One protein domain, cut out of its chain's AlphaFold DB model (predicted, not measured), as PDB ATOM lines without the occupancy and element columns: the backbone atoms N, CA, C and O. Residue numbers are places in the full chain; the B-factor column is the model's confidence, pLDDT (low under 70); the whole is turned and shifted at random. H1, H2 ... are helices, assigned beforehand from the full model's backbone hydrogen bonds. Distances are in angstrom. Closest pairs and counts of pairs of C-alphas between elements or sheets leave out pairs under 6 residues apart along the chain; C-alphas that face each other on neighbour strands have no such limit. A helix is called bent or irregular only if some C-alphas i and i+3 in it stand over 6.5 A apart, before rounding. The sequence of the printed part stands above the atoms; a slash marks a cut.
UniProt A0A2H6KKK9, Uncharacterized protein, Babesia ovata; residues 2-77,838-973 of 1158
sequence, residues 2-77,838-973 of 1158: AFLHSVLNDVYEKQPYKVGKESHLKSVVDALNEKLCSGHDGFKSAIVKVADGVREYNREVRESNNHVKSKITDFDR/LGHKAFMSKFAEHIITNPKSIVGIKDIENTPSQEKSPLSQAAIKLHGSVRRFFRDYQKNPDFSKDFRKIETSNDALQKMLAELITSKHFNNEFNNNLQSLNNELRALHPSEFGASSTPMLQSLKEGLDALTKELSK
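This is residues 2 to 77 and 838 to 973 of the 1158 residues of an uncharacterized protein of Babesia ovata (UniProt A0A2H6KKK9). Look for a flattened up-and-down bundle of eight helices in two facing rows, H2, H1, H10 and H9 in one and H3, H4, H6 and H8 in the other, each bundle helix running against the one before it in the chain. The end of H3, residues 65 to 77, sticks out as an arm; tiny H5 packs on H3 and H6, and H7 lies between H6 and H8 in the chain. The printed part has 212 residues with ten named helices, H1 to H10 in order, and no named strand; its class is all helix. It is compact, with a radius of gyration of the C-alphas of 18.1 A, yet elongated, spanning 65 by 37 by 26 A; without the arm the body spans 50 by 36 by 25 A.

Start at H1, residues 2 to 14, and H2, residues 21 to 35: this helical hairpin touches, closest at the C-alphas of His 5 and Leu 32, 5.7 A, at a shallow tilt of 27 degrees. H2 forms the next hairpin with H3, residues 39 to 77, which touches it with residues 42 to 57 alone; their closest C-alphas are those of His 24 and Gly 53, 5.1 A. Past the cut, find the hub, H4, residues 839 to 852, which touches four helices. It touches H3, with H3's residues 47 to 61 alone, at a steep tilt of 40 degrees, opposite ways; the closest C-alphas are those of Ala 51 and Ile 852, 5.9 A. H5, residues 858 to 863, touches H4 only at the corner, and touches H3 closest at the C-alphas of Lys 44 and Lys 862, 4.5 A. H6, residues 874 to 893, forms a hairpin with H5 and touches H4, where the C-alphas of Ile 851 and Ser 885 are closest, 5.0 A. H7, residues 897 to 900, touches no helix. H8, residues 903 to 923, touches H6 with residues 914 to 923 alone, opposite ways at a shallow tilt of 19 degrees; C-alphas 876 and 921 are closest, 4.3 A. H8 and H9, residues 928 to 943, form a hairpin, closest at C-alphas 916 and 933, 5.1 A. H10, residues 954 to 971, forms a hairpin with H9 and touches H1, closest at the C-alphas of Phe 3 and Gly 963, 4.3 A. H10 also touches H4 at a shallow tilt of 33 degrees, only just short of steep, with C-alphas 840 and 956 closest, 6.7 A. H2 and H9 are apart. Every O i to N i+4 pair is within hydrogen-bond range in H1, H6, H9 and H10; the counts are 8 of 11 in H2, 32 of 35 in H3, 9 of 10 in H4, 15 of 17 in H8 and 0 of 2 in H5, whose O i to N i+3 pairs are 3 of 3, while H7 is too short for such a pair.

Find C-alpha 2 at (130.643, 150.396, 148.261), where H1 begins; it is 18.0 A long, and H2 20.3 A. H3 runs 56.0 A to C-alpha 77 at (156.017, 186.943, 126.911), with a kink of 28 degrees near residue 69. H4 is 18.4 A long, H6 28.4 A, H8 29.4 A, H9 23.0 A, and H10 25.3 A, ending at C-alpha 971 at (125.108, 142.252, 145.566). H8 has a kink of 33 degrees near residue 910 and is irregular, C-alphas 905 and 908 being 7.6 A apart; H2 is only just irregular, with 6.8 A between C-alphas 23 and 26.

The C-alphas farthest apart are those of Arg 77 and Asn 928, 67.1 A. Residues 78 to 837 are not printed; C-alphas 77 and 838 are 27.7 A apart across this cut. Of the links that are printed whole, none is long. The mean pLDDT of the printed part is 89.2; look for low confidence, under 70, at residues 866 to 871.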
ATOM      1  N   ALA A   2     129.417 151.207 148.244       91.00
ATOM      2  CA  ALA A   2     130.643 150.396 148.261       91.00
ATOM      3  C   ALA A   2     131.520 150.547 147.000       91.00
ATOM      4  O   ALA A   2     132.693 150.867 147.125       91.00
ATOM      5  N   PHE A   3     130.924 150.473 145.800       93.62
ATOM      6  CA  PHE A   3     131.621 150.766 144.537       93.62
ATOM      7  C   PHE A   3     132.352 152.121 144.542       93.62
ATOM      8  O   PHE A   3     133.539 152.189 144.255       93.62
ATOM      9  N   LEU A   4     131.646 153.207 144.879       94.25
ATOM     10  CA  LEU A   4     132.216 154.559 144.876       94.25
ATOM     11  C   LEU A   4     133.293 154.717 145.949       94.25
ATOM     12  O   LEU A   4     134.314 155.335 145.677       94.25
ATOM     13  N   HIS A   5     133.061 154.161 147.142       94.62
ATOM     14  CA  HIS A   5     134.015 154.210 148.245       94.62
ATOM     15  C   HIS A   5     135.326 153.545 147.839       94.62
ATOM     16  O   HIS A   5     136.362 154.188 147.892       94.62
ATOM     17  N   SER A   6     135.275 152.295 147.372       94.50
ATOM     18  CA  SER A   6     136.477 151.544 147.011       94.50
ATOM     19  C   SER A   6     137.255 152.199 145.870       94.50
ATOM     20  O   SER A   6     138.458 152.372 146.006       94.50
ATOM     21  N   VAL A   7     136.589 152.651 144.796       94.94
ATOM     22  CA  VAL A   7     137.283 153.342 143.690       94.94
ATOM     23  C   VAL A   7     137.962 154.626 144.175       94.94
ATOM     24  O   VAL A   7     139.125 154.863 143.867       94.94
ATOM     25  N   LEU A   8     137.239 155.479 144.907       95.25
ATOM     26  CA  LEU A   8     137.756 156.788 145.319       95.25
ATOM     27  C   LEU A   8     138.793 156.680 146.439       95.25
ATOM     28  O   LEU A   8     139.727 157.476 146.456       95.25
ATOM     29  N   ASN A   9     138.658 155.697 147.330       94.25
ATOM     30  CA  ASN A   9     139.659 155.387 148.344       94.25
ATOM     31  C   ASN A   9     140.954 154.897 147.695       94.25
ATOM     32  O   ASN A   9     142.032 155.341 148.073       94.25
ATOM     33  N   ASP A  10     140.856 154.050 146.670       94.12
ATOM     34  CA  ASP A  10     142.040 153.576 145.962       94.12
ATOM     35  C   ASP A  10     142.781 154.717 145.248       94.12
ATOM     36  O   ASP A  10     144.002 154.842 145.357       94.12
ATOM     37  N   VAL A  11     142.041 155.625 144.600       93.62
ATOM     38  CA  VAL A  11     142.616 156.853 144.023       93.62
ATOM     39  C   VAL A  11     143.213 157.754 145.107       93.62
ATOM     40  O   VAL A  11     144.298 158.301 144.907       93.62
ATOM     41  N   TYR A  12     142.535 157.923 146.248       94.00
ATOM     42  CA  TYR A  12     143.045 158.701 147.378       94.00
ATOM     43  C   TYR A  12     144.398 158.155 147.847       94.00
ATOM     44  O   TYR A  12     145.354 158.927 147.948       94.00
ATOM     45  N   GLU A  13     144.514 156.843 148.043       91.88
ATOM     46  CA  GLU A  13     145.743 156.190 148.494       91.88
ATOM     47  C   GLU A  13     146.860 156.262 147.445       91.88
ATOM     48  O   GLU A  13     147.974 156.691 147.762       91.88
ATOM     49  N   LYS A  14     146.555 155.912 146.188       90.19
ATOM     50  CA  LYS A  14     147.559 155.629 145.149       90.19
ATOM     51  C   LYS A  14     147.886 156.793 144.211       90.19
ATOM     52  O   LYS A  14     148.836 156.676 143.432       90.19
ATOM     53  N   GLN A  15     147.156 157.913 144.244       90.62
ATOM     54  CA  GLN A  15     147.509 159.054 143.393       90.62
ATOM     55  C   GLN A  15     148.913 159.601 143.737       90.62
ATOM     56  O   GLN A  15     149.249 159.748 144.915       90.62
ATOM     57  N   PRO A  16     149.737 159.949 142.728       88.06
ATOM     58  CA  PRO A  16     151.125 160.362 142.946       88.06
ATOM     59  C   PRO A  16     151.280 161.838 143.351       88.06
ATOM     60  O   PRO A  16     152.392 162.278 143.637       88.06
ATOM     61  N   TYR A  17     150.192 162.611 143.356       90.94
ATOM     62  CA  TYR A  17     150.178 164.046 143.649       90.94
ATOM     63  C   TYR A  17     149.336 164.370 144.888       90.94
ATOM     64  O   TYR A  17     148.486 163.582 145.308       90.94
ATOM     65  N   LYS A  18     149.595 165.531 145.501       90.44
ATOM     66  CA  LYS A  18     148.976 165.919 146.780       90.44
ATOM     67  C   LYS A  18     147.725 166.769 146.598       90.44
ATOM     68  O   LYS A  18     146.837 166.708 147.449       90.44
ATOM     69  N   VAL A  19     147.646 167.555 145.522       92.50
ATOM     70  CA  VAL A  19     146.491 168.426 145.264       92.50
ATOM     71  C   VAL A  19     145.175 167.646 145.269       92.50
ATOM     72  O   VAL A  19     145.066 166.562 144.693       92.50
ATOM     73  N   GLY A  20     144.176 168.179 145.974       89.94
ATOM     74  CA  GLY A  20     142.860 167.563 146.099       89.94
ATOM     75  C   GLY A  20     142.787 166.308 146.989       89.94
ATOM     76  O   GLY A  20     141.678 165.871 147.306       89.94
ATOM     77  N   LYS A  21     143.923 165.722 147.410       92.06
ATOM     78  CA  LYS A  21     143.976 164.481 148.210       92.06
ATOM     79  C   LYS A  21     143.323 164.659 149.577       92.06
ATOM     80  O   LYS A  21     142.292 164.054 149.857       92.06
ATOM     81  N   GLU A  22     143.914 165.513 150.407       90.38
ATOM     82  CA  GLU A  22     143.440 165.769 151.773       90.38
ATOM     83  C   GLU A  22     142.287 166.777 151.810       90.38
ATOM     84  O   GLU A  22     141.415 166.670 152.667       90.38
ATOM     85  N   SER A  23     142.261 167.740 150.879       89.44
ATOM     86  CA  SER A  23     141.253 168.808 150.849       89.44
ATOM     87  C   SER A  23     139.865 168.305 150.454       89.44
ATOM     88  O   SER A  23     138.880 168.749 151.041       89.44
ATOM     89  N   HIS A  24     139.779 167.358 149.507       93.44
ATOM     90  CA  HIS A  24     138.497 166.927 148.931       93.44
ATOM     91  C   HIS A  24     138.281 165.420 148.961       93.44
ATOM     92  O   HIS A  24     137.251 164.976 149.470       93.44
ATOM     93  N   LEU A  25     139.221 164.609 148.455       93.12
ATOM     94  CA  LEU A  25     138.986 163.162 148.338       93.12
ATOM     95  C   LEU A  25     138.821 162.474 149.689       93.12
ATOM     96  O   LEU A  25     137.921 161.649 149.817       93.12
ATOM     97  N   LYS A  26     139.607 162.851 150.699       93.12
ATOM     98  CA  LYS A  26     139.467 162.311 152.057       93.12
ATOM     99  C   LYS A  26     138.057 162.496 152.620       93.12
ATOM    100  O   LYS A  26     137.408 161.528 152.989       93.12
ATOM    101  N   SER A  27     137.541 163.724 152.558       91.44
ATOM    102  CA  SER A  27     136.174 164.050 152.993       91.44
ATOM    103  C   SER A  27     135.112 163.245 152.232       91.44
ATOM    104  O   SER A  27     134.120 162.796 152.809       91.44
ATOM    105  N   VAL A  28     135.326 163.011 150.931       93.75
ATOM    106  CA  VAL A  28     134.434 162.186 150.105       93.75
ATOM    107  C   VAL A  28     134.468 160.711 150.520       93.75
ATOM    108  O   VAL A  28     133.410 160.083 150.609       93.75
ATOM    109  N   VAL A  29     135.657 160.160 150.770       93.75
ATOM    110  CA  VAL A  29     135.857 158.772 151.215       93.75
ATOM    111  C   VAL A  29     135.226 158.559 152.593       93.75
ATOM    112  O   VAL A  29     134.401 157.656 152.741       93.75
ATOM    113  N   ASP A  30     135.503 159.445 153.551       91.38
ATOM    114  CA  ASP A  30     134.948 159.390 154.907       91.38
ATOM    115  C   ASP A  30     133.411 159.442 154.881       91.38
ATOM    116  O   ASP A  30     132.736 158.589 155.463       91.38
ATOM    117  N   ALA A  31     132.838 160.373 154.106       90.25
ATOM    118  CA  ALA A  31     131.388 160.506 153.966       90.25
ATOM    119  C   ALA A  31     130.720 159.262 153.350       90.25
ATOM    120  O   ALA A  31     129.580 158.933 153.692       90.25
ATOM    121  N   LEU A  32     131.400 158.572 152.429       92.38
ATOM    122  CA  LEU A  32     130.909 157.321 151.847       92.38
ATOM    123  C   LEU A  32     130.997 156.152 152.835       92.38
ATOM    124  O   LEU A  32     130.074 155.332 152.871       92.38
ATOM    125  N   ASN A  33     132.066 156.085 153.632       90.12
ATOM    126  CA  ASN A  33     132.271 155.047 154.639       90.12
ATOM    127  C   ASN A  33     131.225 155.139 155.763       90.12
ATOM    128  O   ASN A  33     130.555 154.154 156.074       90.12
ATOM    129  N   GLU A  34     130.985 156.345 156.292       89.69
ATOM    130  CA  GLU A  34     129.976 156.600 157.333       89.69
ATOM    131  C   GLU A  34     128.555 156.183 156.921       89.69
ATOM    132  O   GLU A  34     127.720 155.854 157.768       89.69
ATOM    133  N   LYS A  35     128.246 156.224 155.619       88.44
ATOM    134  CA  LYS A  35     126.894 155.984 155.090       88.44
ATOM    135  C   LYS A  35     126.705 154.615 154.441       88.44
ATOM    136  O   LYS A  35     125.583 154.325 154.018       88.44
ATOM    137  N   LEU A  36     127.719 153.746 154.420       80.81
ATOM    138  CA  LEU A  36     127.735 152.494 153.647       80.81
ATOM    139  C   LEU A  36     126.492 151.598 153.850       80.81
ATOM    140  O   LEU A  36     125.993 151.026 152.882       80.81
ATOM    141  N   CYS A  37     125.959 151.525 155.075       79.25
ATOM    142  CA  CYS A  37     124.817 150.672 155.447       79.25
ATOM    143  C   CYS A  37     123.526 151.450 155.775       79.25
ATOM    144  O   CYS A  37     122.616 150.906 156.393       79.25
ATOM    145  N   SER A  38     123.426 152.724 155.384       85.06
ATOM    146  CA  SER A  38     122.301 153.603 155.764       85.06
ATOM    147  C   SER A  38     121.170 153.691 154.723       85.06
ATOM    148  O   SER A  38     120.324 154.580 154.781       85.06
ATOM    149  N   GLY A  39     121.137 152.755 153.769       83.31
ATOM    150  CA  GLY A  39     120.065 152.642 152.777       83.31
ATOM    151  C   GLY A  39     119.993 153.812 151.787       83.31
ATOM    152  O   GLY A  39     120.999 154.451 151.471       83.31
ATOM    153  N   HIS A  40     118.792 154.064 151.257       83.75
ATOM    154  CA  HIS A  40     118.546 155.062 150.204       83.75
ATOM    155  C   HIS A  40     118.743 156.508 150.681       83.75
ATOM    156  O   HIS A  40     119.433 157.271 150.004       83.75
ATOM    157  N   ASP A  41     118.252 156.867 151.870       85.31
ATOM    158  CA  ASP A  41     118.454 158.206 152.453       85.31
ATOM    159  C   ASP A  41     119.935 158.488 152.741       85.31
ATOM    160  O   ASP A  41     120.462 159.569 152.450       85.31
ATOM    161  N   GLY A  42     120.639 157.465 153.231       88.38
ATOM    162  CA  GLY A  42     122.088 157.443 153.350       88.38
ATOM    163  C   GLY A  42     122.798 157.798 152.054       88.38
ATOM    164  O   GLY A  42     123.577 158.754 151.996       88.38
ATOM    165  N   PHE A  43     122.455 157.075 150.988       90.06
ATOM    166  CA  PHE A  43     122.979 157.320 149.650       90.06
ATOM    167  C   PHE A  43     122.658 158.733 149.142       90.06
ATOM    168  O   PHE A  43     123.557 159.408 148.639       90.06
ATOM    169  N   LYS A  44     121.410 159.201 149.299       89.31
ATOM    170  CA  LYS A  44     120.957 160.532 148.859       89.31
ATOM    171  C   LYS A  44     121.790 161.652 149.475       89.31
ATOM    172  O   LYS A  44     122.161 162.588 148.769       89.31
ATOM    173  N   SER A  45     122.126 161.535 150.760       88.44
ATOM    174  CA  SER A  45     122.990 162.506 151.442       88.44
ATOM    175  C   SER A  45     124.460 162.410 151.004       88.44
ATOM    176  O   SER A  45     125.094 163.436 150.749       88.44
ATOM    177  N   ALA A  46     125.001 161.196 150.863       91.88
ATOM    178  CA  ALA A  46     126.407 160.980 150.526       91.88
ATOM    179  C   ALA A  46     126.734 161.388 149.080       91.88
ATOM    180  O   ALA A  46     127.750 162.032 148.831       91.88
ATOM    181  N   ILE A  47     125.869 161.063 148.113       92.19
ATOM    182  CA  ILE A  47     126.168 161.258 146.687       92.19
ATOM    183  C   ILE A  47     126.272 162.734 146.278       92.19
ATOM    184  O   ILE A  47     127.002 163.055 145.342       92.19
ATOM    185  N   VAL A  48     125.588 163.640 146.990       90.12
ATOM    186  CA  VAL A  48     125.728 165.092 146.787       90.12
ATOM    187  C   VAL A  48     127.126 165.550 147.206       90.12
ATOM    188  O   VAL A  48     127.820 166.172 146.407       90.12
ATOM    189  N   LYS A  49     127.588 165.141 148.398       91.31
ATOM    190  CA  LYS A  49     128.951 165.433 148.876       91.31
ATOM    191  C   LYS A  49     130.023 164.858 147.948       91.31
ATOM    192  O   LYS A  49     131.001 165.533 147.657       91.31
ATOM    193  N   VAL A  50     129.817 163.640 147.439       93.12
ATOM    194  CA  VAL A  50     130.714 163.004 146.458       93.12
ATOM    195  C   VAL A  50     130.791 163.824 145.169       93.12
ATOM    196  O   VAL A  50     131.881 164.057 144.651       93.12
ATOM    197  N   ALA A  51     129.647 164.275 144.645       91.81
ATOM    198  CA  ALA A  51     129.597 165.070 143.420       91.81
ATOM    199  C   ALA A  51     130.292 166.427 143.563       91.81
ATOM    200  O   ALA A  51     130.983 166.848 142.632       91.81
ATOM    201  N   ASP A  52     130.136 167.090 144.707       91.56
ATOM    202  CA  ASP A  52     130.787 168.371 144.974       91.56
ATOM    203  C   ASP A  52     132.286 168.193 145.245       91.56
ATOM    204  O   ASP A  52     133.096 168.853 144.598       91.56
ATOM    205  N   GLY A  53     132.681 167.233 146.086       93.50
ATOM    206  CA  GLY A  53     134.090 166.979 146.396       93.50
ATOM    207  C   GLY A  53     134.906 166.523 145.183       93.50
ATOM    208  O   GLY A  53     136.010 167.010 144.965       93.50
ATOM    209  N   VAL A  54     134.361 165.661 144.314       93.88
ATOM    210  CA  VAL A  54     135.065 165.257 143.079       93.88
ATOM    211  C   VAL A  54     135.120 166.394 142.047       93.88
ATOM    212  O   VAL A  54     136.081 166.492 141.274       93.88
ATOM    213  N   ARG A  55     134.114 167.276 142.009       93.19
ATOM    214  CA  ARG A  55     134.160 168.482 141.165       93.19
ATOM    215  C   ARG A  55     135.260 169.424 141.637       93.19
ATOM    216  O   ARG A  55     136.032 169.907 140.811       93.19
ATOM    217  N   GLU A  56     135.324 169.648 142.942       94.50
ATOM    218  CA  GLU A  56     136.289 170.538 143.566       94.50
ATOM    219  C   GLU A  56     137.721 170.001 143.444       94.50
ATOM    220  O   GLU A  56     138.610 170.717 142.990       94.50
ATOM    221  N   TYR A  57     137.913 168.698 143.661       95.19
ATOM    222  CA  TYR A  57     139.156 167.990 143.357       95.19
ATOM    223  C   TYR A  57     139.662 168.269 141.931       95.19
ATOM    224  O   TYR A  57     140.794 168.708 141.733       95.19
ATOM    225  N   ASN A  58     138.814 168.052 140.917       94.81
ATOM    226  CA  ASN A  58     139.203 168.258 139.518       94.81
ATOM    227  C   ASN A  58     139.485 169.739 139.197       94.81
ATOM    228  O   ASN A  58     140.268 170.030 138.287       94.81
ATOM    229  N   ARG A  59     138.848 170.677 139.917       94.88
ATOM    230  CA  ARG A  59     139.128 172.115 139.812       94.88
ATOM    231  C   ARG A  59     140.512 172.437 140.368       94.88
ATOM    232  O   ARG A  59     141.311 173.003 139.627       94.88
ATOM    233  N   GLU A  60     140.817 172.024 141.597       94.12
ATOM    234  CA  GLU A  60     142.118 172.283 142.231       94.12
ATOM    235  C   GLU A  60     143.278 171.673 141.435       94.12
ATOM    236  O   GLU A  60     144.281 172.345 141.195       94.12
ATOM    237  N   VAL A  61     143.129 170.438 140.938       94.12
ATOM    238  CA  VAL A  61     144.136 169.791 140.074       94.12
ATOM    239  C   VAL A  61     144.412 170.636 138.822       94.12
ATOM    240  O   VAL A  61     145.563 170.839 138.433       94.12
ATOM    241  N   ARG A  62     143.361 171.170 138.185       94.56
ATOM    242  CA  ARG A  62     143.495 172.038 137.006       94.56
ATOM    243  C   ARG A  62     144.147 173.375 137.351       94.56
ATOM    244  O   ARG A  62     144.957 173.869 136.569       94.56
ATOM    245  N   GLU A  63     143.781 173.973 138.479       94.44
ATOM    246  CA  GLU A  63     144.371 175.225 138.959       94.44
ATOM    247  C   GLU A  63     145.858 175.058 139.288       94.44
ATOM    248  O   GLU A  63     146.649 175.924 138.914       94.44
ATOM    249  N   SER A  64     146.249 173.920 139.867       94.38
ATOM    250  CA  SER A  64     147.648 173.545 140.106       94.38
ATOM    251  C   SER A  64     148.452 173.492 138.793       94.38
ATOM    252  O   SER A  64     149.432 174.226 138.636       94.38
ATOM    253  N   ASN A  65     147.976 172.765 137.769       95.19
ATOM    254  CA  ASN A  65     148.618 172.756 136.443       95.19
ATOM    255  C   ASN A  65     148.672 174.164 135.805       95.19
ATOM    256  O   ASN A  65     149.690 174.563 135.233       95.19
ATOM    257  N   ASN A  66     147.588 174.941 135.902       94.12
ATOM    258  CA  ASN A  66     147.538 176.299 135.352       94.12
ATOM    259  C   ASN A  66     148.493 177.267 136.065       94.12
ATOM    260  O   ASN A  66     149.002 178.186 135.420       94.12
ATOM    261  N   HIS A  67     148.759 177.058 137.357       94.06
ATOM    262  CA  HIS A  67     149.715 177.851 138.129       94.06
ATOM    263  C   HIS A  67     151.148 177.668 137.618       94.06
ATOM    264  O   HIS A  67     151.860 178.653 137.464       94.06
ATOM    265  N   VAL A  68     151.564 176.447 137.259       94.69
ATOM    266  CA  VAL A  68     152.880 176.225 136.621       94.69
ATOM    267  C   VAL A  68     152.902 176.782 135.196       94.69
ATOM    268  O   VAL A  68     153.853 177.453 134.789       94.69
ATOM    269  N   LYS A  69     151.826 176.556 134.432       95.25
ATOM    270  CA  LYS A  69     151.695 177.063 133.060       95.25
ATOM    271  C   LYS A  69     151.832 178.586 132.990       95.25
ATOM    272  O   LYS A  69     152.470 179.077 132.061       95.25
ATOM    273  N   SER A  70     151.251 179.327 133.939       93.56
ATOM    274  CA  SER A  70     151.298 180.794 133.932       93.56
ATOM    275  C   SER A  70     152.734 181.314 134.021       93.56
ATOM    276  O   SER A  70     153.113 182.138 133.190       93.56
ATOM    277  N   LYS A  71     153.566 180.739 134.906       93.56
ATOM    278  CA  LYS A  71     154.996 181.079 135.049       93.56
ATOM    279  C   LYS A  71     155.762 180.939 133.732       93.56
ATOM    280  O   LYS A  71     156.535 181.821 133.369       93.56
ATOM    281  N   ILE A  72     155.497 179.867 132.987       94.44
ATOM    282  CA  ILE A  72     156.105 179.617 131.672       94.44
ATOM    283  C   ILE A  72     155.608 180.627 130.635       94.44
ATOM    284  O   ILE A  72     156.403 181.183 129.881       94.44
ATOM    285  N   THR A  73     154.302 180.899 130.596       93.75
ATOM    286  CA  THR A  73     153.729 181.843 129.622       93.75
ATOM    287  C   THR A  73     154.079 183.305 129.893       93.75
ATOM    288  O   THR A  73     154.084 184.110 128.960       93.75
ATOM    289  N   ASP A  74     154.341 183.671 131.148       92.81
ATOM    290  CA  ASP A  74     154.787 185.015 131.507       92.81
ATOM    291  C   ASP A  74     156.235 185.236 131.056       92.81
ATOM    292  O   ASP A  74     156.500 186.218 130.364       92.81
ATOM    293  N   PHE A  75     157.130 184.274 131.306       95.00
ATOM    294  CA  PHE A  75     158.509 184.334 130.814       95.00
ATOM    295  C   PHE A  75     158.592 184.312 129.275       95.00
ATOM    296  O   PHE A  75     159.283 185.136 128.681       95.00
ATOM    297  N   ASP A  76     157.809 183.465 128.592       93.50
ATOM    298  CA  ASP A  76     157.706 183.468 127.118       93.50
ATOM    299  C   ASP A  76     157.301 184.855 126.567       93.50
ATOM    300  O   ASP A  76     157.818 185.322 125.547       93.50
ATOM    301  N   ARG A  77     156.419 185.575 127.274       93.50
ATOM    302  CA  ARG A  77     156.017 186.943 126.911       93.50
ATOM    303  C   ARG A  77     157.156 187.946 127.094       93.50
ATOM    304  O   ARG A  77     157.305 188.837 126.253       93.50
ATOM    305  N   LEU A 838     146.159 162.464 131.332       87.81
ATOM    306  CA  LEU A 838     146.916 161.261 131.682       87.81
ATOM    307  C   LEU A 838     146.568 160.742 133.091       87.81
ATOM    308  O   LEU A 838     146.080 161.483 133.952       87.81
ATOM    309  N   GLY A 839     146.822 159.454 133.328       88.31
ATOM    310  CA  GLY A 839     146.808 158.822 134.649       88.31
ATOM    311  C   GLY A 839     145.530 159.023 135.480       88.31
ATOM    312  O   GLY A 839     144.402 159.031 134.970       88.31
ATOM    313  N   HIS A 840     145.729 159.222 136.790       90.38
ATOM    314  CA  HIS A 840     144.667 159.495 137.767       90.38
ATOM    315  C   HIS A 840     143.860 160.762 137.436       90.38
ATOM    316  O   HIS A 840     142.651 160.779 137.662       90.38
ATOM    317  N   LYS A 841     144.479 161.793 136.836       92.06
ATOM    318  CA  LYS A 841     143.798 163.053 136.475       92.06
ATOM    319  C   LYS A 841     142.724 162.808 135.415       92.06
ATOM    320  O   LYS A 841     141.569 163.211 135.578       92.06
ATOM    321  N   ALA A 842     143.071 162.063 134.366       90.88
ATOM    322  CA  ALA A 842     142.127 161.699 133.316       90.88
ATOM    323  C   ALA A 842     141.033 160.753 133.802       90.88
ATOM    324  O   ALA A 842     139.863 160.926 133.451       90.88
ATOM    325  N   PHE A 843     141.418 159.765 134.614       92.69
ATOM    326  CA  PHE A 843     140.485 158.834 135.233       92.69
ATOM    327  C   PHE A 843     139.448 159.576 136.065       92.69
ATOM    328  O   PHE A 843     138.257 159.430 135.811       92.69
ATOM    329  N   MET A 844     139.886 160.444 136.977       94.00
ATOM    330  CA  MET A 844     138.996 161.211 137.843       94.00
ATOM    331  C   MET A 844     138.125 162.197 137.075       94.00
ATOM    332  O   MET A 844     136.945 162.339 137.400       94.00
ATOM    333  N   SER A 845     138.647 162.822 136.018       93.44
ATOM    334  CA  SER A 845     137.838 163.672 135.144       93.44
ATOM    335  C   SER A 845     136.718 162.873 134.463       93.44
ATOM    336  O   SER A 845     135.560 163.296 134.497       93.44
ATOM    337  N   LYS A 846     137.024 161.693 133.905       93.00
ATOM    338  CA  LYS A 846     136.031 160.836 133.232       93.00
ATOM    339  C   LYS A 846     135.082 160.137 134.200       93.00
ATOM    340  O   LYS A 846     133.898 159.990 133.896       93.00
ATOM    341  N   PHE A 847     135.566 159.754 135.376       93.50
ATOM    342  CA  PHE A 847     134.765 159.174 136.448       93.50
ATOM    343  C   PHE A 847     133.757 160.201 136.972       93.50
ATOM    344  O   PHE A 847     132.562 159.916 137.063       93.50
ATOM    345  N   ALA A 848     134.199 161.442 137.199       94.00
ATOM    346  CA  ALA A 848     133.316 162.548 137.543       94.00
ATOM    347  C   ALA A 848     132.248 162.779 136.467       94.00
ATOM    348  O   ALA A 848     131.062 162.847 136.786       94.00
ATOM    349  N   GLU A 849     132.653 162.867 135.196       93.06
ATOM    350  CA  GLU A 849     131.769 163.158 134.061       93.06
ATOM    351  C   GLU A 849     130.695 162.076 133.861       93.06
ATOM    352  O   GLU A 849     129.511 162.380 133.694       93.06
ATOM    353  N   HIS A 850     131.086 160.798 133.877       93.31
ATOM    354  CA  HIS A 850     130.207 159.710 133.447       93.31
ATOM    355  C   HIS A 850     129.580 158.916 134.588       93.31
ATOM    356  O   HIS A 850     128.447 158.465 134.424       93.31
ATOM    357  N   ILE A 851     130.262 158.755 135.723       93.25
ATOM    358  CA  ILE A 851     129.764 157.973 136.863       93.25
ATOM    359  C   ILE A 851     129.004 158.861 137.845       93.25
ATOM    360  O   ILE A 851     127.873 158.535 138.213       93.25
ATOM    361  N   ILE A 852     129.594 159.994 138.228       91.81
ATOM    362  CA  ILE A 852     129.092 160.802 139.343       91.81
ATOM    363  C   ILE A 852     128.118 161.882 138.873       91.81
ATOM    364  O   ILE A 852     126.958 161.841 139.242       91.81
ATOM    365  N   THR A 853     128.560 162.855 138.078       85.44
ATOM    366  CA  THR A 853     127.869 164.154 137.947       85.44
ATOM    367  C   THR A 853     126.697 164.169 136.966       85.44
ATOM    368  O   THR A 853     125.822 165.026 137.071       85.44
ATOM    369  N   ASN A 854     126.638 163.231 136.021       84.88
ATOM    370  CA  ASN A 854     125.568 163.182 135.030       84.88
ATOM    371  C   ASN A 854     124.229 162.761 135.680       84.88
ATOM    372  O   ASN A 854     124.163 161.670 136.245       84.88
ATOM    373  N   PRO A 855     123.126 163.530 135.545       84.25
ATOM    374  CA  PRO A 855     121.821 163.171 136.122       84.25
ATOM    375  C   PRO A 855     121.258 161.818 135.645       84.25
ATOM    376  O   PRO A 855     120.441 161.193 136.319       84.25
ATOM    377  N   LYS A 856     121.707 161.323 134.484       86.00
ATOM    378  CA  LYS A 856     121.380 159.983 133.964       86.00
ATOM    379  C   LYS A 856     122.311 158.879 134.499       86.00
ATOM    380  O   LYS A 856     122.230 157.750 134.011       86.00
ATOM    381  N   SER A 857     123.200 159.197 135.437       88.31
ATOM    382  CA  SER A 857     124.170 158.300 136.081       88.31
ATOM    383  C   SER A 857     123.880 158.146 137.581       88.31
ATOM    384  O   SER A 857     122.762 158.410 138.018       88.31
ATOM    385  N   ILE A 858     124.851 157.687 138.379       90.62
ATOM    386  CA  ILE A 858     124.639 157.253 139.768       90.62
ATOM    387  C   ILE A 858     124.039 158.361 140.652       90.62
ATOM    388  O   ILE A 858     123.203 158.052 141.495       90.62
ATOM    389  N   VAL A 859     124.362 159.645 140.433       89.94
ATOM    390  CA  VAL A 859     123.747 160.748 141.206       89.94
ATOM    391  C   VAL A 859     122.226 160.787 141.106       89.94
ATOM    392  O   VAL A 859     121.573 161.081 142.101       89.94
ATOM    393  N   GLY A 860     121.650 160.419 139.958       89.62
ATOM    394  CA  GLY A 860     120.202 160.426 139.751       89.62
ATOM    395  C   GLY A 860     119.455 159.319 140.502       89.62
ATOM    396  O   GLY A 860     118.231 159.296 140.470       89.62
ATOM    397  N   ILE A 861     120.156 158.397 141.175       90.50
ATOM    398  CA  ILE A 861     119.526 157.390 142.049       90.50
ATOM    399  C   ILE A 861     118.895 158.056 143.284       90.50
ATOM    400  O   ILE A 861     117.906 157.563 143.824       90.50
ATOM    401  N   LYS A 862     119.423 159.214 143.698       88.19
ATOM    402  CA  LYS A 862     118.916 159.987 144.841       88.19
ATOM    403  C   LYS A 862     117.485 160.511 144.636       88.19
ATOM    404  O   LYS A 862     116.811 160.832 145.612       88.19
ATOM    405  N   ASP A 863     117.073 160.619 143.372       88.44
ATOM    406  CA  ASP A 863     115.784 161.156 142.936       88.44
ATOM    407  C   ASP A 863     114.759 160.034 142.667       88.44
ATOM    408  O   ASP A 863     113.641 160.311 142.247       88.44
ATOM    409  N   ILE A 864     115.128 158.762 142.884       87.62
ATOM    410  CA  ILE A 864     114.222 157.612 142.749       87.62
ATOM    411  C   ILE A 864     113.351 157.508 144.005       87.62
ATOM    412  O   ILE A 864     113.872 157.476 145.119       87.62
ATOM    413  N   GLU A 865     112.036 157.412 143.824       79.75
ATOM    414  CA  GLU A 865     111.088 157.143 144.908       79.75
ATOM    415  C   GLU A 865     111.113 155.655 145.309       79.75
ATOM    416  O   GLU A 865     111.206 154.773 144.456       79.75
ATOM    417  N   ASN A 866     111.009 155.355 146.610       69.50
ATOM    418  CA  ASN A 866     110.990 153.973 147.127       69.50
ATOM    419  C   ASN A 866     109.639 153.252 146.931       69.50
ATOM    420  O   ASN A 866     109.488 152.101 147.338       69.50
ATOM    421  N   THR A 867     108.655 153.903 146.312       69.38
ATOM    422  CA  THR A 867     107.341 153.345 145.977       69.38
ATOM    423  C   THR A 867     107.387 152.638 144.613       69.38
ATOM    424  O   THR A 867     107.750 153.254 143.609       69.38
ATOM    425  N   PRO A 868     107.031 151.340 144.522       63.03
ATOM    426  CA  PRO A 868     106.975 150.642 143.240       63.03
ATOM    427  C   PRO A 868     105.921 151.265 142.315       63.03
ATOM    428  O   PRO A 868     104.747 151.336 142.669       63.03
ATOM    429  N   SER A 869     106.328 151.691 141.117       61.44
ATOM    430  CA  SER A 869     105.390 152.037 140.038       61.44
ATOM    431  C   SER A 869     104.963 150.777 139.274       61.44
ATOM    432  O   SER A 869     105.719 149.803 139.229       61.44
ATOM    433  N   GLN A 870     103.797 150.804 138.615       57.81
ATOM    434  CA  GLN A 870     103.322 149.698 137.762       57.81
ATOM    435  C   GLN A 870     104.292 149.360 136.611       57.81
ATOM    436  O   GLN A 870     104.355 148.210 136.178       57.81
ATOM    437  N   GLU A 871     105.094 150.320 136.133       61.81
ATOM    438  CA  GLU A 871     105.986 150.113 134.985       61.81
ATOM    439  C   GLU A 871     107.414 149.684 135.373       61.81
ATOM    440  O   GLU A 871     107.983 148.796 134.726       61.81
ATOM    441  N   LYS A 872     108.018 150.262 136.426       72.12
ATOM    442  CA  LYS A 872     109.428 150.012 136.813       72.12
ATOM    443  C   LYS A 872     109.635 149.990 138.331       72.12
ATOM    444  O   LYS A 872     109.225 150.922 139.027       72.12
ATOM    445  N   SER A 873     110.358 148.979 138.831       84.62
ATOM    446  CA  SER A 873     110.775 148.909 140.241       84.62
ATOM    447  C   SER A 873     111.915 149.899 140.543       84.62
ATOM    448  O   SER A 873     112.706 150.202 139.641       84.62
ATOM    449  N   PRO A 874     112.062 150.381 141.795       86.56
ATOM    450  CA  PRO A 874     113.200 151.215 142.197       86.56
ATOM    451  C   PRO A 874     114.561 150.562 141.896       86.56
ATOM    452  O   PRO A 874     115.492 151.241 141.462       86.56
ATOM    453  N   LEU A 875     114.652 149.230 142.028       87.50
ATOM    454  CA  LEU A 875     115.836 148.443 141.664       87.50
ATOM    455  C   LEU A 875     116.158 148.553 140.167       87.50
ATOM    456  O   LEU A 875     117.288 148.882 139.815       87.50
ATOM    457  N   SER A 876     115.166 148.350 139.291       88.69
ATOM    458  CA  SER A 876     115.342 148.483 137.836       88.69
ATOM    459  C   SER A 876     115.752 149.913 137.452       88.69
ATOM    460  O   SER A 876     116.668 150.114 136.655       88.69
ATOM    461  N   GLN A 877     115.161 150.936 138.081       89.19
ATOM    462  CA  GLN A 877     115.535 152.335 137.843       89.19
ATOM    463  C   GLN A 877     116.984 152.643 138.265       89.19
ATOM    464  O   GLN A 877     117.710 153.319 137.524       89.19
ATOM    465  N   ALA A 878     117.425 152.124 139.415       89.88
ATOM    466  CA  ALA A 878     118.803 152.257 139.877       89.88
ATOM    467  C   ALA A 878     119.787 151.489 138.974       89.88
ATOM    468  O   ALA A 878     120.837 152.029 138.612       89.88
ATOM    469  N   ALA A 879     119.417 150.281 138.534       91.75
ATOM    470  CA  ALA A 879     120.191 149.478 137.592       91.75
ATOM    471  C   ALA A 879     120.355 150.188 136.236       91.75
ATOM    472  O   ALA A 879     121.470 150.245 135.722       91.75
ATOM    473  N   ILE A 880     119.310 150.841 135.704       92.44
ATOM    474  CA  ILE A 880     119.390 151.658 134.474       92.44
ATOM    475  C   ILE A 880     120.435 152.773 134.615       92.44
ATOM    476  O   ILE A 880     121.244 152.993 133.706       92.44
ATOM    477  N   LYS A 881     120.416 153.497 135.743       93.06
ATOM    478  CA  LYS A 881     121.350 154.601 136.015       93.06
ATOM    479  C   LYS A 881     122.791 154.088 136.112       93.06
ATOM    480  O   LYS A 881     123.678 154.660 135.473       93.06
ATOM    481  N   LEU A 882     123.021 152.995 136.847       92.81
ATOM    482  CA  LEU A 882     124.344 152.382 136.997       92.81
ATOM    483  C   LEU A 882     124.864 151.814 135.666       92.81
ATOM    484  O   LEU A 882     125.947 152.202 135.231       92.81
ATOM    485  N   HIS A 883     124.067 150.999 134.973       93.50
ATOM    486  CA  HIS A 883     124.385 150.426 133.660       93.50
ATOM    487  C   HIS A 883     124.766 151.510 132.647       93.50
ATOM    488  O   HIS A 883     125.844 151.483 132.052       93.50
ATOM    489  N   GLY A 884     123.924 152.541 132.513       92.94
ATOM    490  CA  GLY A 884     124.194 153.658 131.614       92.94
ATOM    491  C   GLY A 884     125.472 154.420 131.971       92.94
ATOM    492  O   GLY A 884     126.190 154.854 131.069       92.94
ATOM    493  N   SER A 885     125.761 154.584 133.265       93.25
ATOM    494  CA  SER A 885     126.957 155.288 133.736       93.25
ATOM    495  C   SER A 885     128.245 154.537 133.400       93.25
ATOM    496  O   SER A 885     129.133 155.108 132.765       93.25
ATOM    497  N   VAL A 886     128.305 153.245 133.730       92.00
ATOM    498  CA  VAL A 886     129.478 152.393 133.514       92.00
ATOM    499  C   VAL A 886     129.737 152.207 132.021       92.00
ATOM    500  O   VAL A 886     130.871 152.359 131.569       92.00
ATOM    501  N   ARG A 887     128.680 151.999 131.224       91.94
ATOM    502  CA  ARG A 887     128.793 151.892 129.763       91.94
ATOM    503  C   ARG A 887     129.370 153.158 129.125       91.94
ATOM    504  O   ARG A 887     130.234 153.065 128.256       91.94
ATOM    505  N   ARG A 888     128.900 154.348 129.528       93.00
ATOM    506  CA  ARG A 888     129.443 155.628 129.027       93.00
ATOM    507  C   ARG A 888     130.894 155.819 129.451       93.00
ATOM    508  O   ARG A 888     131.711 156.188 128.615       93.00
ATOM    509  N   PHE A 889     131.194 155.528 130.717       92.75
ATOM    510  CA  PHE A 889     132.539 155.634 131.262       92.75
ATOM    511  C   PHE A 889     133.533 154.779 130.474       92.75
ATOM    512  O   PHE A 889     134.471 155.338 129.917       92.75
ATOM    513  N   PHE A 890     133.304 153.468 130.330       90.56
ATOM    514  CA  PHE A 890     134.225 152.603 129.585       90.56
ATOM    515  C   PHE A 890     134.321 152.984 128.105       90.56
ATOM    516  O   PHE A 890     135.423 153.013 127.563       90.56
ATOM    517  N   ARG A 891     133.207 153.372 127.465       89.88
ATOM    518  CA  ARG A 891     133.205 153.800 126.056       89.88
ATOM    519  C   ARG A 891     134.105 155.009 125.789       89.88
ATOM    520  O   ARG A 891     134.689 155.102 124.707       89.88
ATOM    521  N   ASP A 892     134.170 155.953 126.722       89.69
ATOM    522  CA  ASP A 892     134.952 157.177 126.548       89.69
ATOM    523  C   ASP A 892     136.351 157.051 127.170       89.69
ATOM    524  O   ASP A 892     137.313 157.563 126.599       89.69
ATOM    525  N   TYR A 893     136.500 156.297 128.263       88.38
ATOM    526  CA  TYR A 893     137.790 156.042 128.904       88.38
ATOM    527  C   TYR A 893     138.683 155.090 128.093       88.38
ATOM    528  O   TYR A 893     139.885 155.321 128.047       88.38
ATOM    529  N   GLN A 894     138.127 154.125 127.335       87.75
ATOM    530  CA  GLN A 894     138.892 153.288 126.379       87.75
ATOM    531  C   GLN A 894     139.684 154.099 125.340       87.75
ATOM    532  O   GLN A 894     140.631 153.591 124.753       87.75
ATOM    533  N   LYS A 895     139.315 155.366 125.099       87.00
ATOM    534  CA  LYS A 895     140.025 156.263 124.175       87.00
ATOM    535  C   LYS A 895     141.257 156.914 124.811       87.00
ATOM    536  O   LYS A 895     142.010 157.582 124.108       87.00
ATOM    537  N   ASN A 896     141.446 156.783 126.125       84.00
ATOM    538  CA  ASN A 896     142.574 157.380 126.824       84.00
ATOM    539  C   ASN A 896     143.890 156.682 126.418       84.00
ATOM    540  O   ASN A 896     143.930 155.450 126.419       84.00
ATOM    541  N   PRO A 897     144.968 157.426 126.100       79.62
ATOM    542  CA  PRO A 897     146.247 156.839 125.696       79.62
ATOM    543  C   PRO A 897     146.809 155.807 126.682       79.62
ATOM    544  O   PRO A 897     147.291 154.765 126.238       79.62
ATOM    545  N   ASP A 898     146.682 156.055 127.991       78.69
ATOM    546  CA  ASP A 898     147.208 155.175 129.040       78.69
ATOM    547  C   ASP A 898     146.423 153.866 129.159       78.69
ATOM    548  O   ASP A 898     146.957 152.886 129.659       78.69
ATOM    549  N   PHE A 899     145.176 153.830 128.686       82.38
ATOM    550  CA  PHE A 899     144.241 152.726 128.918       82.38
ATOM    551  C   PHE A 899     143.841 151.977 127.637       82.38
ATOM    552  O   PHE A 899     143.560 150.782 127.673       82.38
ATOM    553  N   SER A 900     143.878 152.647 126.483       83.56
ATOM    554  CA  SER A 900     143.441 152.113 125.182       83.56
ATOM    555  C   SER A 900     144.102 150.790 124.786       83.56
ATOM    556  O   SER A 900     143.447 149.920 124.214       83.56
ATOM    557  N   LYS A 901     145.385 150.610 125.122       82.50
ATOM    558  CA  LYS A 901     146.144 149.386 124.824       82.50
ATOM    559  C   LYS A 901     145.714 148.195 125.677       82.50
ATOM    560  O   LYS A 901     145.771 147.064 125.203       82.50
ATOM    561  N   ASP A 902     145.275 148.452 126.907       86.00
ATOM    562  CA  ASP A 902     144.928 147.418 127.885       86.00
ATOM    563  C   ASP A 902     143.420 147.186 128.005       86.00
ATOM    564  O   ASP A 902     143.011 146.213 128.629       86.00
ATOM    565  N   PHE A 903     142.579 148.006 127.362       83.81
ATOM    566  CA  PHE A 903     141.122 147.864 127.430       83.81
ATOM    567  C   PHE A 903     140.627 146.468 127.016       83.81
ATOM    568  O   PHE A 903     139.753 145.911 127.672       83.81
ATOM    569  N   ARG A 904     141.238 145.858 125.990       83.69
ATOM    570  CA  ARG A 904     140.895 144.491 125.550       83.69
ATOM    571  C   ARG A 904     141.033 143.446 126.662       83.69
ATOM    572  O   ARG A 904     140.347 142.436 126.633       83.69
ATOM    573  N   LYS A 905     141.899 143.687 127.651       85.56
ATOM    574  CA  LYS A 905     142.149 142.759 128.765       85.56
ATOM    575  C   LYS A 905     141.026 142.758 129.803       85.56
ATOM    576  O   LYS A 905     140.971 141.850 130.616       85.56
ATOM    577  N   ILE A 906     140.138 143.754 129.782       86.88
ATOM    578  CA  ILE A 906     138.990 143.846 130.698       86.88
ATOM    579  C   ILE A 906     137.638 143.735 129.992       86.88
ATOM    580  O   ILE A 906     136.600 143.936 130.621       86.88
ATOM    581  N   GLU A 907     137.639 143.458 128.689       86.81
ATOM    582  CA  GLU A 907     136.432 143.429 127.862       86.81
ATOM    583  C   GLU A 907     135.447 142.368 128.366       86.81
ATOM    584  O   GLU A 907     134.293 142.697 128.622       86.81
ATOM    585  N   THR A 908     135.925 141.155 128.669       89.12
ATOM    586  CA  THR A 908     135.095 140.059 129.207       89.12
ATOM    587  C   THR A 908     134.478 140.402 130.563       89.12
ATOM    588  O   THR A 908     133.290 140.178 130.789       89.12
ATOM    589  N   SER A 909     135.257 141.025 131.453       90.44
ATOM    590  CA  SER A 909     134.775 141.501 132.754       90.44
ATOM    591  C   SER A 909     133.728 142.606 132.604       90.44
ATOM    592  O   SER A 909     132.716 142.612 133.310       90.44
ATOM    593  N   ASN A 910     133.942 143.549 131.680       90.44
ATOM    594  CA  ASN A 910     132.969 144.596 131.392       90.44
ATOM    595  C   ASN A 910     131.693 144.012 130.771       90.44
ATOM    596  O   ASN A 910     130.605 144.388 131.197       90.44
ATOM    597  N   ASP A 911     131.793 143.073 129.834       91.62
ATOM    598  CA  ASP A 911     130.637 142.423 129.210       91.62
ATOM    599  C   ASP A 911     129.811 141.632 130.229       91.62
ATOM    600  O   ASP A 911     128.585 141.774 130.271       91.62
ATOM    601  N   ALA A 912     130.470 140.884 131.122       93.94
ATOM    602  CA  ALA A 912     129.813 140.200 132.233       93.94
ATOM    603  C   ALA A 912     129.071 141.186 133.156       93.94
ATOM    604  O   ALA A 912     127.929 140.936 133.551       93.94
ATOM    605  N   LEU A 913     129.674 142.347 133.443       94.44
ATOM    606  CA  LEU A 913     129.043 143.415 134.222       94.44
ATOM    607  C   LEU A 913     127.836 144.025 133.503       94.44
ATOM    608  O   LEU A 913     126.787 144.205 134.126       94.44
ATOM    609  N   GLN A 914     127.958 144.341 132.208       94.56
ATOM    610  CA  GLN A 914     126.842 144.877 131.425       94.56
ATOM    611  C   GLN A 914     125.683 143.874 131.384       94.56
ATOM    612  O   GLN A 914     124.540 144.272 131.599       94.56
ATOM    613  N   LYS A 915     125.973 142.580 131.183       93.94
ATOM    614  CA  LYS A 915     124.969 141.507 131.167       93.94
ATOM    615  C   LYS A 915     124.242 141.383 132.506       93.94
ATOM    616  O   LYS A 915     123.016 141.399 132.533       93.94
ATOM    617  N   MET A 916     124.983 141.326 133.616       94.12
ATOM    618  CA  MET A 916     124.398 141.252 134.961       94.12
ATOM    619  C   MET A 916     123.492 142.458 135.254       94.12
ATOM    620  O   MET A 916     122.402 142.303 135.804       94.12
ATOM    621  N   LEU A 917     123.922 143.667 134.876       93.44
ATOM    622  CA  LEU A 917     123.124 144.875 135.081       93.44
ATOM    623  C   LEU A 917     121.905 144.932 134.155       93.44
ATOM    624  O   LEU A 917     120.856 145.392 134.594       93.44
ATOM    625  N   ALA A 918     122.020 144.475 132.906       92.69
ATOM    626  CA  ALA A 918     120.900 144.392 131.973       92.69
ATOM    627  C   ALA A 918     119.805 143.449 132.487       92.69
ATOM    628  O   ALA A 918     118.633 143.818 132.436       92.69
ATOM    629  N   GLU A 919     120.187 142.307 133.065       90.00
ATOM    630  CA  GLU A 919     119.237 141.360 133.655       90.00
ATOM    631  C   GLU A 919     118.497 141.957 134.861       90.00
ATOM    632  O   GLU A 919     117.281 141.852 134.962       90.00
ATOM    633  N   LEU A 920     119.185 142.705 135.733       88.81
ATOM    634  CA  LEU A 920     118.516 143.422 136.831       88.81
ATOM    635  C   LEU A 920     117.508 144.478 136.352       88.81
ATOM    636  O   LEU A 920     116.553 144.807 137.064       88.81
ATOM    637  N   ILE A 921     117.724 145.052 135.166       90.44
ATOM    638  CA  ILE A 921     116.797 146.025 134.580       90.44
ATOM    639  C   ILE A 921     115.498 145.327 134.159       90.44
ATOM    640  O   ILE A 921     114.420 145.882 134.403       90.44
ATOM    641  N   THR A 922     115.596 144.148 133.541       87.75
ATOM    642  CA  THR A 922     114.463 143.379 133.003       87.75
ATOM    643  C   THR A 922     113.723 142.600 134.082       87.75
ATOM    644  O   THR A 922     112.495 142.683 134.131       87.75
ATOM    645  N   SER A 923     114.440 141.914 134.976       84.25
ATOM    646  CA  SER A 923     113.856 141.085 136.036       84.25
ATOM    647  C   SER A 923     113.096 141.917 137.073       84.25
ATOM    648  O   SER A 923     112.098 141.468 137.629       84.25
ATOM    649  N   LYS A 924     113.534 143.158 137.333       83.31
ATOM    650  CA  LYS A 924     113.006 144.074 138.368       83.31
ATOM    651  C   LYS A 924     113.196 143.597 139.822       83.31
ATOM    652  O   LYS A 924     112.918 144.399 140.721       83.31
ATOM    653  N   HIS A 925     113.682 142.374 140.052       81.88
ATOM    654  CA  HIS A 925     113.977 141.731 141.346       81.88
ATOM    655  C   HIS A 925     115.217 140.815 141.232       81.88
ATOM    656  O   HIS A 925     115.739 140.602 140.140       81.88
ATOM    657  N   PHE A 926     115.721 140.282 142.346       86.69
ATOM    658  CA  PHE A 926     116.851 139.344 142.327       86.69
ATOM    659  C   PHE A 926     116.357 137.919 142.042       86.69
ATOM    660  O   PHE A 926     115.600 137.377 142.839       86.69
ATOM    661  N   ASN A 927     116.790 137.325 140.927       83.88
ATOM    662  CA  ASN A 927     116.431 135.970 140.491       83.88
ATOM    663  C   ASN A 927     117.681 135.068 140.353       83.88
ATOM    664  O   ASN A 927     118.823 135.512 140.508       83.88
ATOM    665  N   ASN A 928     117.480 133.781 140.051       83.44
ATOM    666  CA  ASN A 928     118.587 132.835 139.858       83.44
ATOM    667  C   ASN A 928     119.502 133.219 138.680       83.44
ATOM    668  O   ASN A 928     120.718 133.043 138.763       83.44
ATOM    669  N   GLU A 929     118.954 133.792 137.605       87.62
ATOM    670  CA  GLU A 929     119.746 134.240 136.452       87.62
ATOM    671  C   GLU A 929     120.686 135.403 136.808       87.62
ATOM    672  O   GLU A 929     121.866 135.387 136.444       87.62
ATOM    673  N   PHE A 930     120.210 136.367 137.598       88.81
ATOM    674  CA  PHE A 930     121.043 137.411 138.183       88.81
ATOM    675  C   PHE A 930     122.210 136.815 138.977       88.81
ATOM    676  O   PHE A 930     123.349 137.242 138.789       88.81
ATOM    677  N   ASN A 931     121.953 135.813 139.822       87.00
ATOM    678  CA  ASN A 931     122.997 135.172 140.620       87.00
ATOM    679  C   ASN A 931     124.051 134.473 139.746       87.00
ATOM    680  O   ASN A 931     125.250 134.617 139.988       87.00
ATOM    681  N   ASN A 932     123.629 133.781 138.683       89.62
ATOM    682  CA  ASN A 932     124.541 133.151 137.722       89.62
ATOM    683  C   ASN A 932     125.409 134.193 136.991       89.62
ATOM    684  O   ASN A 932     126.624 134.020 136.842       89.62
ATOM    685  N   ASN A 933     124.808 135.311 136.571       92.56
ATOM    686  CA  ASN A 933     125.535 136.415 135.939       92.56
ATOM    687  C   ASN A 933     126.489 137.113 136.933       92.56
ATOM    688  O   ASN A 933     127.603 137.476 136.557       92.56
ATOM    689  N   LEU A 934     126.103 137.239 138.209       91.81
ATOM    690  CA  LEU A 934     126.950 137.769 139.282       91.81
ATOM    691  C   LEU A 934     128.154 136.854 139.563       91.81
ATOM    692  O   LEU A 934     129.272 137.345 139.723       91.81
ATOM    693  N   GLN A 935     127.960 135.532 139.592       90.00
ATOM    694  CA  GLN A 935     129.055 134.561 139.712       90.00
ATOM    695  C   GLN A 935     130.008 134.628 138.515       90.00
ATOM    696  O   GLN A 935     131.224 134.616 138.704       90.00
ATOM    697  N   SER A 936     129.468 134.767 137.302       93.38
ATOM    698  CA  SER A 936     130.270 134.933 136.084       93.38
ATOM    699  C   SER A 936     131.147 136.184 136.169       93.38
ATOM    700  O   SER A 936     132.357 136.096 135.986       93.38
ATOM    701  N   LEU A 937     130.572 137.328 136.558       94.44
ATOM    702  CA  LEU A 937     131.327 138.561 136.786       94.44
ATOM    703  C   LEU A 937     132.414 138.389 137.862       94.44
ATOM    704  O   LEU A 937     133.541 138.836 137.666       94.44
ATOM    705  N   ASN A 938     132.108 137.728 138.982       92.62
ATOM    706  CA  ASN A 938     133.093 137.460 140.036       92.62
ATOM    707  C   ASN A 938     134.284 136.628 139.537       92.62
ATOM    708  O   ASN A 938     135.420 136.892 139.930       92.62
ATOM    709  N   ASN A 939     134.041 135.637 138.677       91.62
ATOM    710  CA  ASN A 939     135.099 134.810 138.102       91.62
ATOM    711  C   ASN A 939     135.994 135.624 137.157       91.62
ATOM    712  O   ASN A 939     137.216 135.578 137.300       91.62
ATOM    713  N   GLU A 940     135.397 136.430 136.275       92.88
ATOM    714  CA  GLU A 940     136.136 137.321 135.367       92.88
ATOM    715  C   GLU A 940     136.982 138.345 136.144       92.88
ATOM    716  O   GLU A 940     138.173 138.501 135.884       92.88
ATOM    717  N   LEU A 941     136.417 138.980 137.180       90.88
ATOM    718  CA  LEU A 941     137.151 139.936 138.017       90.88
ATOM    719  C   LEU A 941     138.323 139.288 138.769       90.88
ATOM    720  O   LEU A 941     139.368 139.921 138.942       90.88
ATOM    721  N   ARG A 942     138.178 138.037 139.226       88.31
ATOM    722  CA  ARG A 942     139.266 137.286 139.877       88.31
ATOM    723  C   ARG A 942     140.402 136.960 138.913       88.31
ATOM    724  O   ARG A 942     141.550 136.965 139.351       88.31
ATOM    725  N   ALA A 943     140.090 136.727 137.640       87.00
ATOM    726  CA  ALA A 943     141.077 136.439 136.605       87.00
ATOM    727  C   ALA A 943     141.940 137.661 136.234       87.00
ATOM    728  O   ALA A 943     143.080 137.490 135.817       87.00
ATOM    729  N   LEU A 944     141.452 138.892 136.439       86.94
ATOM    730  CA  LEU A 944     142.216 140.111 136.142       86.94
ATOM    731  C   LEU A 944     143.433 140.272 137.068       86.94
ATOM    732  O   LEU A 944     143.257 140.527 138.262       86.94
ATOM    733  N   HIS A 945     144.662 140.216 136.546       84.00
ATOM    734  CA  HIS A 945     145.881 140.348 137.357       84.00
ATOM    735  C   HIS A 945     146.656 141.650 137.057       84.00
ATOM    736  O   HIS A 945     146.921 141.933 135.890       84.00
ATOM    737  N   PRO A 946     147.097 142.435 138.069       82.38
ATOM    738  CA  PRO A 946     147.822 143.696 137.846       82.38
ATOM    739  C   PRO A 946     149.079 143.560 136.980       82.38
ATOM    740  O   PRO A 946     149.415 144.463 136.224       82.38
ATOM    741  N   SER A 947     149.755 142.411 137.068       83.94
ATOM    742  CA  SER A 947     150.950 142.071 136.286       83.94
ATOM    743  C   SER A 947     150.708 141.985 134.778       83.94
ATOM    744  O   SER A 947     151.665 142.005 134.010       83.94
ATOM    745  N   GLU A 948     149.454 141.858 134.348       83.19
ATOM    746  CA  GLU A 948     149.095 141.760 132.936       83.19
ATOM    747  C   GLU A 948     148.852 143.128 132.299       83.19
ATOM    748  O   GLU A 948     148.735 143.213 131.078       83.19
ATOM    749  N   PHE A 949     148.789 144.206 133.080       84.94
ATOM    750  CA  PHE A 949     148.511 145.556 132.595       84.94
ATOM    751  C   PHE A 949     149.796 146.378 132.426       84.94
ATOM    752  O   PHE A 949     150.822 146.122 133.054       84.94
ATOM    753  N   GLY A 950     149.760 147.385 131.552       83.31
ATOM    754  CA  GLY A 950     150.841 148.356 131.445       83.31
ATOM    755  C   GLY A 950     150.975 149.189 132.722       83.31
ATOM    756  O   GLY A 950     149.989 149.483 133.399       83.31
ATOM    757  N   ALA A 951     152.196 149.633 133.036       80.88
ATOM    758  CA  ALA A 951     152.464 150.438 134.234       80.88
ATOM    759  C   ALA A 951     151.556 151.681 134.335       80.88
ATOM    760  O   ALA A 951     151.108 152.028 135.424       80.88
ATOM    761  N   SER A 952     151.230 152.309 133.197       78.00
ATOM    762  CA  SER A 952     150.334 153.466 133.150       78.00
ATOM    763  C   SER A 952     148.865 153.127 133.423       78.00
ATOM    764  O   SER A 952     148.193 153.941 134.032       78.00
ATOM    765  N   SER A 953     148.340 151.973 132.998       82.88
ATOM    766  CA  SER A 953     146.916 151.610 133.162       82.88
ATOM    767  C   SER A 953     146.619 150.917 134.494       82.88
ATOM    768  O   SER A 953     145.493 150.996 134.990       82.88
ATOM    769  N   THR A 954     147.630 150.253 135.068       87.56
ATOM    770  CA  THR A 954     147.515 149.390 136.253       87.56
ATOM    771  C   THR A 954     146.825 150.073 137.438       87.56
ATOM    772  O   THR A 954     145.892 149.470 137.970       87.56
ATOM    773  N   PRO A 955     147.189 151.307 137.856       86.56
ATOM    774  CA  PRO A 955     146.568 151.928 139.028       86.56
ATOM    775  C   PRO A 955     145.057 152.127 138.852       86.56
ATOM    776  O   PRO A 955     144.276 151.723 139.704       86.56
ATOM    777  N   MET A 956     144.631 152.652 137.702       88.94
ATOM    778  CA  MET A 956     143.222 152.950 137.428       88.94
ATOM    779  C   MET A 956     142.384 151.687 137.211       88.94
ATOM    780  O   MET A 956     141.229 151.620 137.633       88.94
ATOM    781  N   LEU A 957     142.967 150.671 136.571       87.81
ATOM    782  CA  LEU A 957     142.348 149.355 136.425       87.81
ATOM    783  C   LEU A 957     142.150 148.670 137.773       87.81
ATOM    784  O   LEU A 957     141.094 148.081 138.012       87.81
ATOM    785  N   GLN A 958     143.132 148.795 138.661       87.94
ATOM    786  CA  GLN A 958     143.048 148.264 140.008       87.94
ATOM    787  C   GLN A 958     141.948 148.970 140.812       87.94
ATOM    788  O   GLN A 958     141.117 148.280 141.402       87.94
ATOM    789  N   SER A 959     141.845 150.304 140.739       90.69
ATOM    790  CA  SER A 959     140.759 151.047 141.398       90.69
ATOM    791  C   SER A 959     139.377 150.593 140.917       90.69
ATOM    792  O   SER A 959     138.463 150.403 141.720       90.69
ATOM    793  N   LEU A 960     139.207 150.369 139.605       90.19
ATOM    794  CA  LEU A 960     137.954 149.851 139.041       90.19
ATOM    795  C   LEU A 960     137.662 148.418 139.492       90.19
ATOM    796  O   LEU A 960     136.524 148.129 139.863       90.19
ATOM    797  N   LYS A 961     138.667 147.534 139.480       90.44
ATOM    798  CA  LYS A 961     138.533 146.149 139.945       90.44
ATOM    799  C   LYS A 961     138.098 146.108 141.409       90.44
ATOM    800  O   LYS A 961     137.143 145.406 141.726       90.44
ATOM    801  N   GLU A 962     138.743 146.882 142.278       90.25
ATOM    802  CA  GLU A 962     138.397 146.972 143.704       90.25
ATOM    803  C   GLU A 962     136.980 147.520 143.912       90.25
ATOM    804  O   GLU A 962     136.219 147.001 144.729       90.25
ATOM    805  N   GLY A 963     136.585 148.520 143.119       92.69
ATOM    806  CA  GLY A 963     135.212 149.014 143.068       92.69
ATOM    807  C   GLY A 963     134.192 147.937 142.718       92.69
ATOM    808  O   GLY A 963     133.179 147.782 143.407       92.69
ATOM    809  N   LEU A 964     134.429 147.217 141.621       92.88
ATOM    810  CA  LEU A 964     133.523 146.182 141.129       92.88
ATOM    811  C   LEU A 964     133.476 144.971 142.067       92.88
ATOM    812  O   LEU A 964     132.395 144.444 142.305       92.88
ATOM    813  N   ASP A 965     134.599 144.582 142.667       92.06
ATOM    814  CA  ASP A 965     134.654 143.545 143.704       92.06
ATOM    815  C   ASP A 965     133.855 143.956 144.957       92.06
ATOM    816  O   ASP A 965     133.084 143.172 145.511       92.06
ATOM    817  N   ALA A 966     133.938 145.222 145.375       93.00
ATOM    818  CA  ALA A 966     133.109 145.734 146.466       93.00
ATOM    819  C   ALA A 966     131.611 145.759 146.106       93.00
ATOM    820  O   ALA A 966     130.761 145.460 146.946       93.00
ATOM    821  N   LEU A 967     131.269 146.089 144.855       92.31
ATOM    822  CA  LEU A 967     129.888 146.057 144.371       92.31
ATOM    823  C   LEU A 967     129.316 144.635 144.379       92.31
ATOM    824  O   LEU A 967     128.214 144.423 144.881       92.31
ATOM    825  N   THR A 968     130.054 143.673 143.828       92.19
ATOM    826  CA  THR A 968     129.621 142.275 143.731       92.19
ATOM    827  C   THR A 968     129.489 141.623 145.105       92.19
ATOM    828  O   THR A 968     128.540 140.872 145.323       92.19
ATOM    829  N   LYS A 969     130.352 141.977 146.069       91.19
ATOM    830  CA  LYS A 969     130.211 141.581 147.479       91.19
ATOM    831  C   LYS A 969     128.891 142.045 148.087       91.19
ATOM    832  O   LYS A 969     128.206 141.238 148.710       91.19
ATOM    833  N   GLU A 970     128.502 143.306 147.895       90.25
ATOM    834  CA  GLU A 970     127.208 143.794 148.395       90.25
ATOM    835  C   GLU A 970     126.024 143.135 147.676       90.25
ATOM    836  O   GLU A 970     125.051 142.747 148.317       90.25
ATOM    837  N   LEU A 971     126.130 142.932 146.362       90.06
ATOM    838  CA  LEU A 971     125.108 142.252 145.566       90.06
ATOM    839  C   LEU A 971     124.950 140.764 145.920       90.06
ATOM    840  O   LEU A 971     123.840 140.244 145.855       90.06
ATOM    841  N   SER A 972     126.018 140.090 146.359       88.06
ATOM    842  CA  SER A 972     125.976 138.678 146.779       88.06
ATOM    843  C   SER A 972     125.155 138.429 148.049       88.06
ATOM    844  O   SER A 972     124.821 137.289 148.358       88.06
ATOM    845  N   LYS A 973     124.811 139.497 148.782       86.94
ATOM    846  CA  LYS A 973     123.953 139.448 149.972       86.94
ATOM    847  C   LYS A 973     122.462 139.516 149.625       86.94
ATOM    848  O   LYS A 973     121.633 139.476 150.533       86.94
TER     849      LYS A 973